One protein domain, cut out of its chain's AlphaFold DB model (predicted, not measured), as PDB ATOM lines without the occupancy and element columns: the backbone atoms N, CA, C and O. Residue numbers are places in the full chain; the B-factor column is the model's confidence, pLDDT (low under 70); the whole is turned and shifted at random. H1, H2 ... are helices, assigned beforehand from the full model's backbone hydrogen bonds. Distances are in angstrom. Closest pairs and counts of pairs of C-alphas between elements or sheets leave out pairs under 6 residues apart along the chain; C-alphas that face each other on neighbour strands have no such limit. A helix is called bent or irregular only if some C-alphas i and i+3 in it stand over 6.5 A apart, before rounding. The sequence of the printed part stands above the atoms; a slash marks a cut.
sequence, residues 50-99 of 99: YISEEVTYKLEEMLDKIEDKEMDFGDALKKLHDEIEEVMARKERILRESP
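Overview. This is residues 50 to 99 of the 99 residues of the protein "Topoisom_bac domain-containing protein" of candidate division WOR-3 bacterium (UniProt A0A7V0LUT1). A long helix, H2, and a shorter one, H1, make a narrow, lopsided V: they come together near the tight link that joins them, H1 folds back beside the first part of H2, and the far part of H2 sticks out with residues 88 to 99. The other ends of the two helices spread away from each other, and the V is open between them. The printed part has 50 residues with two named helices, H1 then H2 along the chain, and no named strand, and its class is all helix. It is loose, with a radius of gyration of the C-alphas of 14.1 A, and spans 48 by 22 by 7 A.

Arrangement. H2, residues 73 to 97, is the longest helix. H1, residues 53 to 67, is close to H2 but not clearly touching it, with 2 pairs of C-alphas within 8 A. The closest C-alphas of the two are those of Ile 66 and Phe 73, 6.1 A apart. The helices run opposite ways at a shallow tilt of 21 degrees, and their centres are 17.2 A apart. In H1 and H2 every O i to N i+4 pair is within hydrogen-bond range.

Along the chain. H2 has 25 residues and measures 36.6 A, from C-alpha 73 at (-6.532, -0.812, 104.737) to C-alpha 97 at (21.120, -3.430, 128.569). H1 has 15 residues and measures 21.2 A, beginning with C-alpha 53 at (3.212, -18.121, 114.336). Neither helix is bent.

Size, cuts and confidence. The C-alphas farthest apart, those of Asp 68 and Pro 99, are 48.5 A apart. Residues 51 to 58, of which 53 to 58 belong to H1, stand free. The same holds for residues 88 to 99, of which 88 to 97 belong to H2. The link from H1 to H2, 5 residues, is tight, and the printed part has no cut. The mean pLDDT of the printed part is 92.0; residues 98 to 99 are under 70, and Pro 99 is the chain's last residue.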
ATOM      1  N   TYR A  50       7.302 -11.349 118.456       93.25
ATOM      2  CA  TYR A  50       6.678 -10.719 117.292       93.25
ATOM      3  C   TYR A  50       6.767 -11.567 116.016       93.25
ATOM      4  O   TYR A  50       5.858 -11.543 115.198       93.25
ATOM      5  N   ILE A  51       7.816 -12.378 115.851       91.00
ATOM      6  CA  ILE A  51       7.962 -13.301 114.705       91.00
ATOM      7  C   ILE A  51       7.269 -14.655 114.929       91.00
ATOM      8  O   ILE A  51       7.581 -15.640 114.258       91.00
ATOM      9  N   SER A  52       6.374 -14.732 115.912       91.31
ATOM     10  CA  SER A  52       5.685 -15.967 116.263       91.31
ATOM     11  C   SER A  52       4.617 -16.341 115.233       91.31
ATOM     12  O   SER A  52       4.083 -15.517 114.483       91.31
ATOM     13  N   GLU A  53       4.263 -17.623 115.219       89.94
ATOM     14  CA  GLU A  53       3.212 -18.121 114.336       89.94
ATOM     15  C   GLU A  53       1.835 -17.517 114.668       89.94
ATOM     16  O   GLU A  53       0.996 -17.383 113.784       89.94
ATOM     17  N   GLU A  54       1.611 -17.143 115.931       90.75
ATOM     18  CA  GLU A  54       0.389 -16.479 116.398       90.75
ATOM     19  C   GLU A  54       0.254 -15.072 115.806       90.75
ATOM     20  O   GLU A  54      -0.814 -14.691 115.330       90.75
ATOM     21  N   VAL A  55       1.344 -14.297 115.786       91.50
ATOM     22  CA  VAL A  55       1.350 -12.968 115.153       91.50
ATOM     23  C   VAL A  55       1.160 -13.096 113.644       91.50
ATOM     24  O   VAL A  55       0.383 -12.345 113.060       91.50
ATOM     25  N   THR A  56       1.785 -14.101 113.026       91.00
ATOM     26  CA  THR A  56       1.580 -14.401 111.600       91.00
ATOM     27  C   THR A  56       0.107 -14.696 111.307       91.00
ATOM     28  O   THR A  56      -0.450 -14.143 110.367       91.00
ATOM     29  N   TYR A  57      -0.551 -15.512 112.138       90.75
ATOM     30  CA  TYR A  57      -1.978 -15.807 111.995       90.75
ATOM     31  C   TYR A  57      -2.848 -14.547 112.105       90.75
ATOM     32  O   TYR A  57      -3.722 -14.334 111.269       90.75
ATOM     33  N   LYS A  58      -2.577 -13.681 113.086       91.56
ATOM     34  CA  LYS A  58      -3.307 -12.416 113.254       91.56
ATOM     35  C   LYS A  58      -3.145 -11.478 112.063       91.56
ATOM     36  O   LYS A  58      -4.099 -10.789 111.713       91.56
ATOM     37  N   LEU A  59      -1.961 -11.442 111.453       92.69
ATOM     38  CA  LEU A  59      -1.724 -10.635 110.260       92.69
ATOM     39  C   LEU A  59      -2.530 -11.158 109.064       92.69
ATOM     40  O   LEU A  59      -3.149 -10.363 108.365       92.69
ATOM     41  N   GLU A  60      -2.587 -12.477 108.868       91.31
ATOM     42  CA  GLU A  60      -3.435 -13.090 107.835       91.31
ATOM     43  C   GLU A  60      -4.928 -12.812 108.094       91.31
ATOM     44  O   GLU A  60      -5.639 -12.404 107.185       91.31
ATOM     45  N   GLU A  61      -5.405 -12.905 109.344       92.25
ATOM     46  CA  GLU A  61      -6.786 -12.517 109.681       92.25
ATOM     47  C   GLU A  61      -7.073 -11.032 109.428       92.25
ATOM     48  O   GLU A  61      -8.203 -10.663 109.110       92.25
ATOM     49  N   MET A  62      -6.078 -10.157 109.596       94.00
ATOM     50  CA  MET A  62      -6.224  -8.748 109.233       94.00
ATOM     51  C   MET A  62      -6.374  -8.580 107.719       94.00
ATOM     52  O   MET A  62      -7.185  -7.760 107.299       94.00
ATOM     53  N   LEU A  63      -5.652  -9.361 106.909       92.56
ATOM     54  CA  LEU A  63      -5.806  -9.354 105.453       92.56
ATOM     55  C   LEU A  63      -7.189  -9.868 105.026       92.56
ATOM     56  O   LEU A  63      -7.842  -9.190 104.235       92.56
ATOM     57  N   ASP A  64      -7.662 -10.977 105.609       93.38
ATOM     58  CA  ASP A  64      -9.012 -11.519 105.371       93.38
ATOM     59  C   ASP A  64     -10.085 -10.438 105.645       93.38
ATOM     60  O   ASP A  64     -10.951 -10.167 104.816       93.38
ATOM     61  N   LYS A  65      -9.982  -9.722 106.775       95.12
ATOM     62  CA  LYS A  65     -10.921  -8.639 107.133       95.12
ATOM     63  C   LYS A  65     -10.897  -7.458 106.168       95.12
ATOM     64  O   LYS A  65     -11.920  -6.798 105.989       95.12
ATOM     65  N   ILE A  66      -9.744  -7.149 105.579       95.62
ATOM     66  CA  ILE A  66      -9.639  -6.095 104.563       95.62
ATOM     67  C   ILE A  66     -10.331  -6.549 103.273       95.62
ATOM     68  O   ILE A  66     -11.061  -5.763 102.667       95.62
ATOM     69  N   GLU A  67     -10.143  -7.809 102.868       93.81
ATOM     70  CA  GLU A  67     -10.809  -8.397 101.699       93.81
ATOM     71  C   GLU A  67     -12.339  -8.384 101.856       93.81
ATOM     72  O   GLU A  67     -13.051  -7.941 100.947       93.81
ATOM     73  N   ASP A  68     -12.830  -8.731 103.048       96.44
ATOM     74  CA  ASP A  68     -14.254  -8.723 103.403       96.44
ATOM     75  C   ASP A  68     -14.818  -7.313 103.687       96.44
ATOM     76  O   ASP A  68     -16.014  -7.151 103.944       96.44
ATOM     77  N   LYS A  69     -13.988  -6.261 103.587       95.88
ATOM     78  CA  LYS A  69     -14.326  -4.850 103.884       95.88
ATOM     79  C   LYS A  69     -14.773  -4.600 105.330       95.88
ATOM     80  O   LYS A  69     -15.450  -3.610 105.610       95.88
ATOM     81  N   GLU A  70     -14.380  -5.470 106.253       96.50
ATOM     82  CA  GLU A  70     -14.604  -5.332 107.696       96.50
ATOM     83  C   GLU A  70     -13.534  -4.465 108.380       96.50
ATOM     84  O   GLU A  70     -13.719  -4.020 109.514       96.50
ATOM     85  N   MET A  71     -12.410  -4.216 107.703       95.69
ATOM     86  CA  MET A  71     -11.319  -3.368 108.176       95.69
ATOM     87  C   MET A  71     -10.811  -2.468 107.046       95.69
ATOM     88  O   MET A  71     -10.616  -2.922 105.920       95.69
ATOM     89  N   ASP A  72     -10.572  -1.191 107.353       97.38
ATOM     90  CA  ASP A  72      -9.933  -0.272 106.414       97.38
ATOM     91  C   ASP A  72      -8.435  -0.582 106.275       97.38
ATOM     92  O   ASP A  72      -7.732  -0.860 107.251       97.38
ATOM     93  N   PHE A  73      -7.930  -0.517 105.043       95.62
ATOM     94  CA  PHE A  73      -6.532  -0.812 104.737       95.62
ATOM     95  C   PHE A  73      -5.561   0.188 105.383       95.62
ATOM     96  O   PHE A  73      -4.490  -0.204 105.850       95.62
ATOM     97  N   GLY A  74      -5.921   1.473 105.426       97.12
ATOM     98  CA  GLY A  74      -5.115   2.515 106.057       97.12
ATOM     99  C   GLY A  74      -5.014   2.315 107.566       97.12
ATOM    100  O   GLY A  74      -3.915   2.390 108.119       97.12
ATOM    101  N   ASP A  75      -6.128   1.977 108.215       96.06
ATOM    102  CA  ASP A  75      -6.149   1.652 109.645       96.06
ATOM    103  C   ASP A  75      -5.319   0.399 109.958       96.06
ATOM    104  O   ASP A  75      -4.544   0.388 110.920       96.06
ATOM    105  N   ALA A  76      -5.418  -0.640 109.122       95.50
ATOM    106  CA  ALA A  76      -4.614  -1.851 109.263       95.50
ATOM    107  C   ALA A  76      -3.109  -1.570 109.129       95.50
ATOM    108  O   ALA A  76      -2.317  -2.054 109.940       95.50
ATOM    109  N   LEU A  77      -2.714  -0.759 108.141       96.75
ATOM    110  CA  LEU A  77      -1.323  -0.344 107.955       96.75
ATOM    111  C   LEU A  77      -0.807   0.483 109.128       96.75
ATOM    112  O   LEU A  77       0.313   0.251 109.580       96.75
ATOM    113  N   LYS A  78      -1.607   1.431 109.627       97.12
ATOM    114  CA  LYS A  78      -1.237   2.246 110.785       97.12
ATOM    115  C   LYS A  78      -1.017   1.371 112.014       97.12
ATOM    116  O   LYS A  78       0.016   1.480 112.662       97.12
ATOM    117  N   LYS A  79      -1.939   0.444 112.279       95.12
ATOM    118  CA  LYS A  79      -1.803  -0.514 113.378       95.12
ATOM    119  C   LYS A  79      -0.520  -1.342 113.254       95.12
ATOM    120  O   LYS A  79       0.220  -1.460 114.224       95.12
ATOM    121  N   LEU A  80      -0.241  -1.889 112.068       94.81
ATOM    122  CA  LEU A  80       0.973  -2.672 111.825       94.81
ATOM    123  C   LEU A  80       2.243  -1.835 112.031       94.81
ATOM    124  O   LEU A  80       3.219  -2.319 112.598       94.81
ATOM    125  N   HIS A  81       2.236  -0.588 111.568       95.88
ATOM    126  CA  HIS A  81       3.347   0.339 111.753       95.88
ATOM    127  C   HIS A  81       3.630   0.590 113.238       95.88
ATOM    128  O   HIS A  81       4.771   0.425 113.669       95.88
ATOM    129  N   ASP A  82       2.597   0.912 114.015       96.19
ATOM    130  CA  ASP A  82       2.717   1.187 115.449       96.19
ATOM    131  C   ASP A  82       3.258  -0.050 116.204       96.19
ATOM    132  O   ASP A  82       4.177   0.063 117.017       96.19
ATOM    133  N   GLU A  83       2.786  -1.260 115.864       94.44
ATOM    134  CA  GLU A  83       3.319  -2.518 116.416       94.44
ATOM    135  C   GLU A  83       4.816  -2.710 116.101       94.44
ATOM    136  O   GLU A  83       5.599  -3.114 116.967       94.44
ATOM    137  N   ILE A  84       5.248  -2.407 114.871       93.94
ATOM    138  CA  ILE A  84       6.659  -2.512 114.472       93.94
ATOM    139  C   ILE A  84       7.520  -1.494 115.230       93.94
ATOM    140  O   ILE A  84       8.619  -1.844 115.670       93.94
ATOM    141  N   GLU A  85       7.050  -0.258 115.411       95.94
ATOM    142  CA  GLU A  85       7.774   0.761 116.180       95.94
ATOM    143  C   GLU A  85       8.009   0.320 117.630       95.94
ATOM    144  O   GLU A  85       9.134   0.415 118.134       95.94
ATOM    145  N   GLU A  86       6.994  -0.245 118.287       94.25
ATOM    146  CA  GLU A  86       7.117  -0.773 119.650       94.25
ATOM    147  C   GLU A  86       8.160  -1.895 119.746       94.25
ATOM    148  O   GLU A  86       9.001  -1.926 120.659       94.25
ATOM    149  N   VAL A  87       8.137  -2.807 118.775       94.12
ATOM    150  CA  VAL A  87       9.070  -3.934 118.678       94.12
ATOM    151  C   VAL A  87      10.504  -3.445 118.446       94.12
ATOM    152  O   VAL A  87      11.449  -3.946 119.067       94.12
ATOM    153  N   MET A  88      10.690  -2.417 117.618       94.31
ATOM    154  CA  MET A  88      11.995  -1.800 117.382       94.31
ATOM    155  C   MET A  88      12.520  -1.071 118.625       94.31
ATOM    156  O   MET A  88      13.674  -1.276 119.015       94.31
ATOM    157  N   ALA A  89      11.667  -0.320 119.324       94.06
ATOM    158  CA  ALA A  89      12.022   0.327 120.586       94.06
ATOM    159  C   ALA A  89      12.387  -0.692 121.682       94.06
ATOM    160  O   ALA A  89      13.243  -0.435 122.538       94.06
ATOM    161  N   ARG A  90      11.763  -1.880 121.683       91.50
ATOM    162  CA  ARG A  90      12.156  -2.992 122.564       91.50
ATOM    163  C   ARG A  90      13.550  -3.510 122.229       91.50
ATOM    164  O   ARG A  90      14.358  -3.660 123.146       91.50
ATOM    165  N   LYS A  91      13.867  -3.738 120.950       92.94
ATOM    166  CA  LYS A  91      15.221  -4.136 120.532       92.94
ATOM    167  C   LYS A  91      16.274  -3.137 121.025       92.94
ATOM    168  O   LYS A  91      17.300  -3.559 121.551       92.94
ATOM    169  N   GLU A  92      16.035  -1.835 120.878       92.31
ATOM    170  CA  GLU A  92      16.979  -0.800 121.328       92.31
ATOM    171  C   GLU A  92      17.215  -0.815 122.842       92.31
ATOM    172  O   GLU A  92      18.327  -0.556 123.302       92.31
ATOM    173  N   ARG A  93      16.191  -1.138 123.639       90.50
ATOM    174  CA  ARG A  93      16.347  -1.348 125.087       90.50
ATOM    175  C   ARG A  93      17.242  -2.549 125.387       90.50
ATOM    176  O   ARG A  93      18.229  -2.389 126.094       90.50
ATOM    177  N   ILE A  94      16.985  -3.695 124.753       88.06
ATOM    178  CA  ILE A  94      17.804  -4.910 124.926       88.06
ATOM    179  C   ILE A  94      19.271  -4.652 124.541       88.06
ATOM    180  O   ILE A  94      20.181  -5.136 125.211       88.06
ATOM    181  N   LEU A  95      19.519  -3.890 123.469       89.00
ATOM    182  CA  LEU A  95      20.878  -3.535 123.047       89.00
ATOM    183  C   LEU A  95      21.595  -2.625 124.049       89.00
ATOM    184  O   LEU A  95      22.795  -2.786 124.233       89.00
ATOM    185  N   ARG A  96      20.884  -1.699 124.702       88.06
ATOM    186  CA  ARG A  96      21.456  -0.831 125.748       88.06
ATOM    187  C   ARG A  96      21.747  -1.569 127.054       88.06
ATOM    188  O   ARG A  96      22.642  -1.165 127.782       88.06
ATOM    189  N   GLU A  97      20.987  -2.619 127.350       83.62
ATOM    190  CA  GLU A  97      21.120  -3.430 128.569       83.62
ATOM    191  C   GLU A  97      22.079  -4.623 128.402       83.62
ATOM    192  O   GLU A  97      22.397  -5.302 129.377       83.62
ATOM    193  N   SER A  98      22.548  -4.887 127.177       65.38
ATOM    194  CA  SER A  98      23.569  -5.904 126.901       65.38
ATOM    195  C   SER A  98      24.966  -5.329 127.217       65.38
ATOM    196  O   SER A  98      25.320  -4.330 126.592       65.38
ATOM    197  N   PRO A  99      25.738  -5.912 128.159       52.31
ATOM    198  CA  PRO A  99      27.097  -5.466 128.495       52.31
ATOM    199  C   PRO A  99      28.094  -5.592 127.340       52.31
ATOM    200  O   PRO A  99      27.936  -6.531 126.522       52.31
TER     201      PRO A  99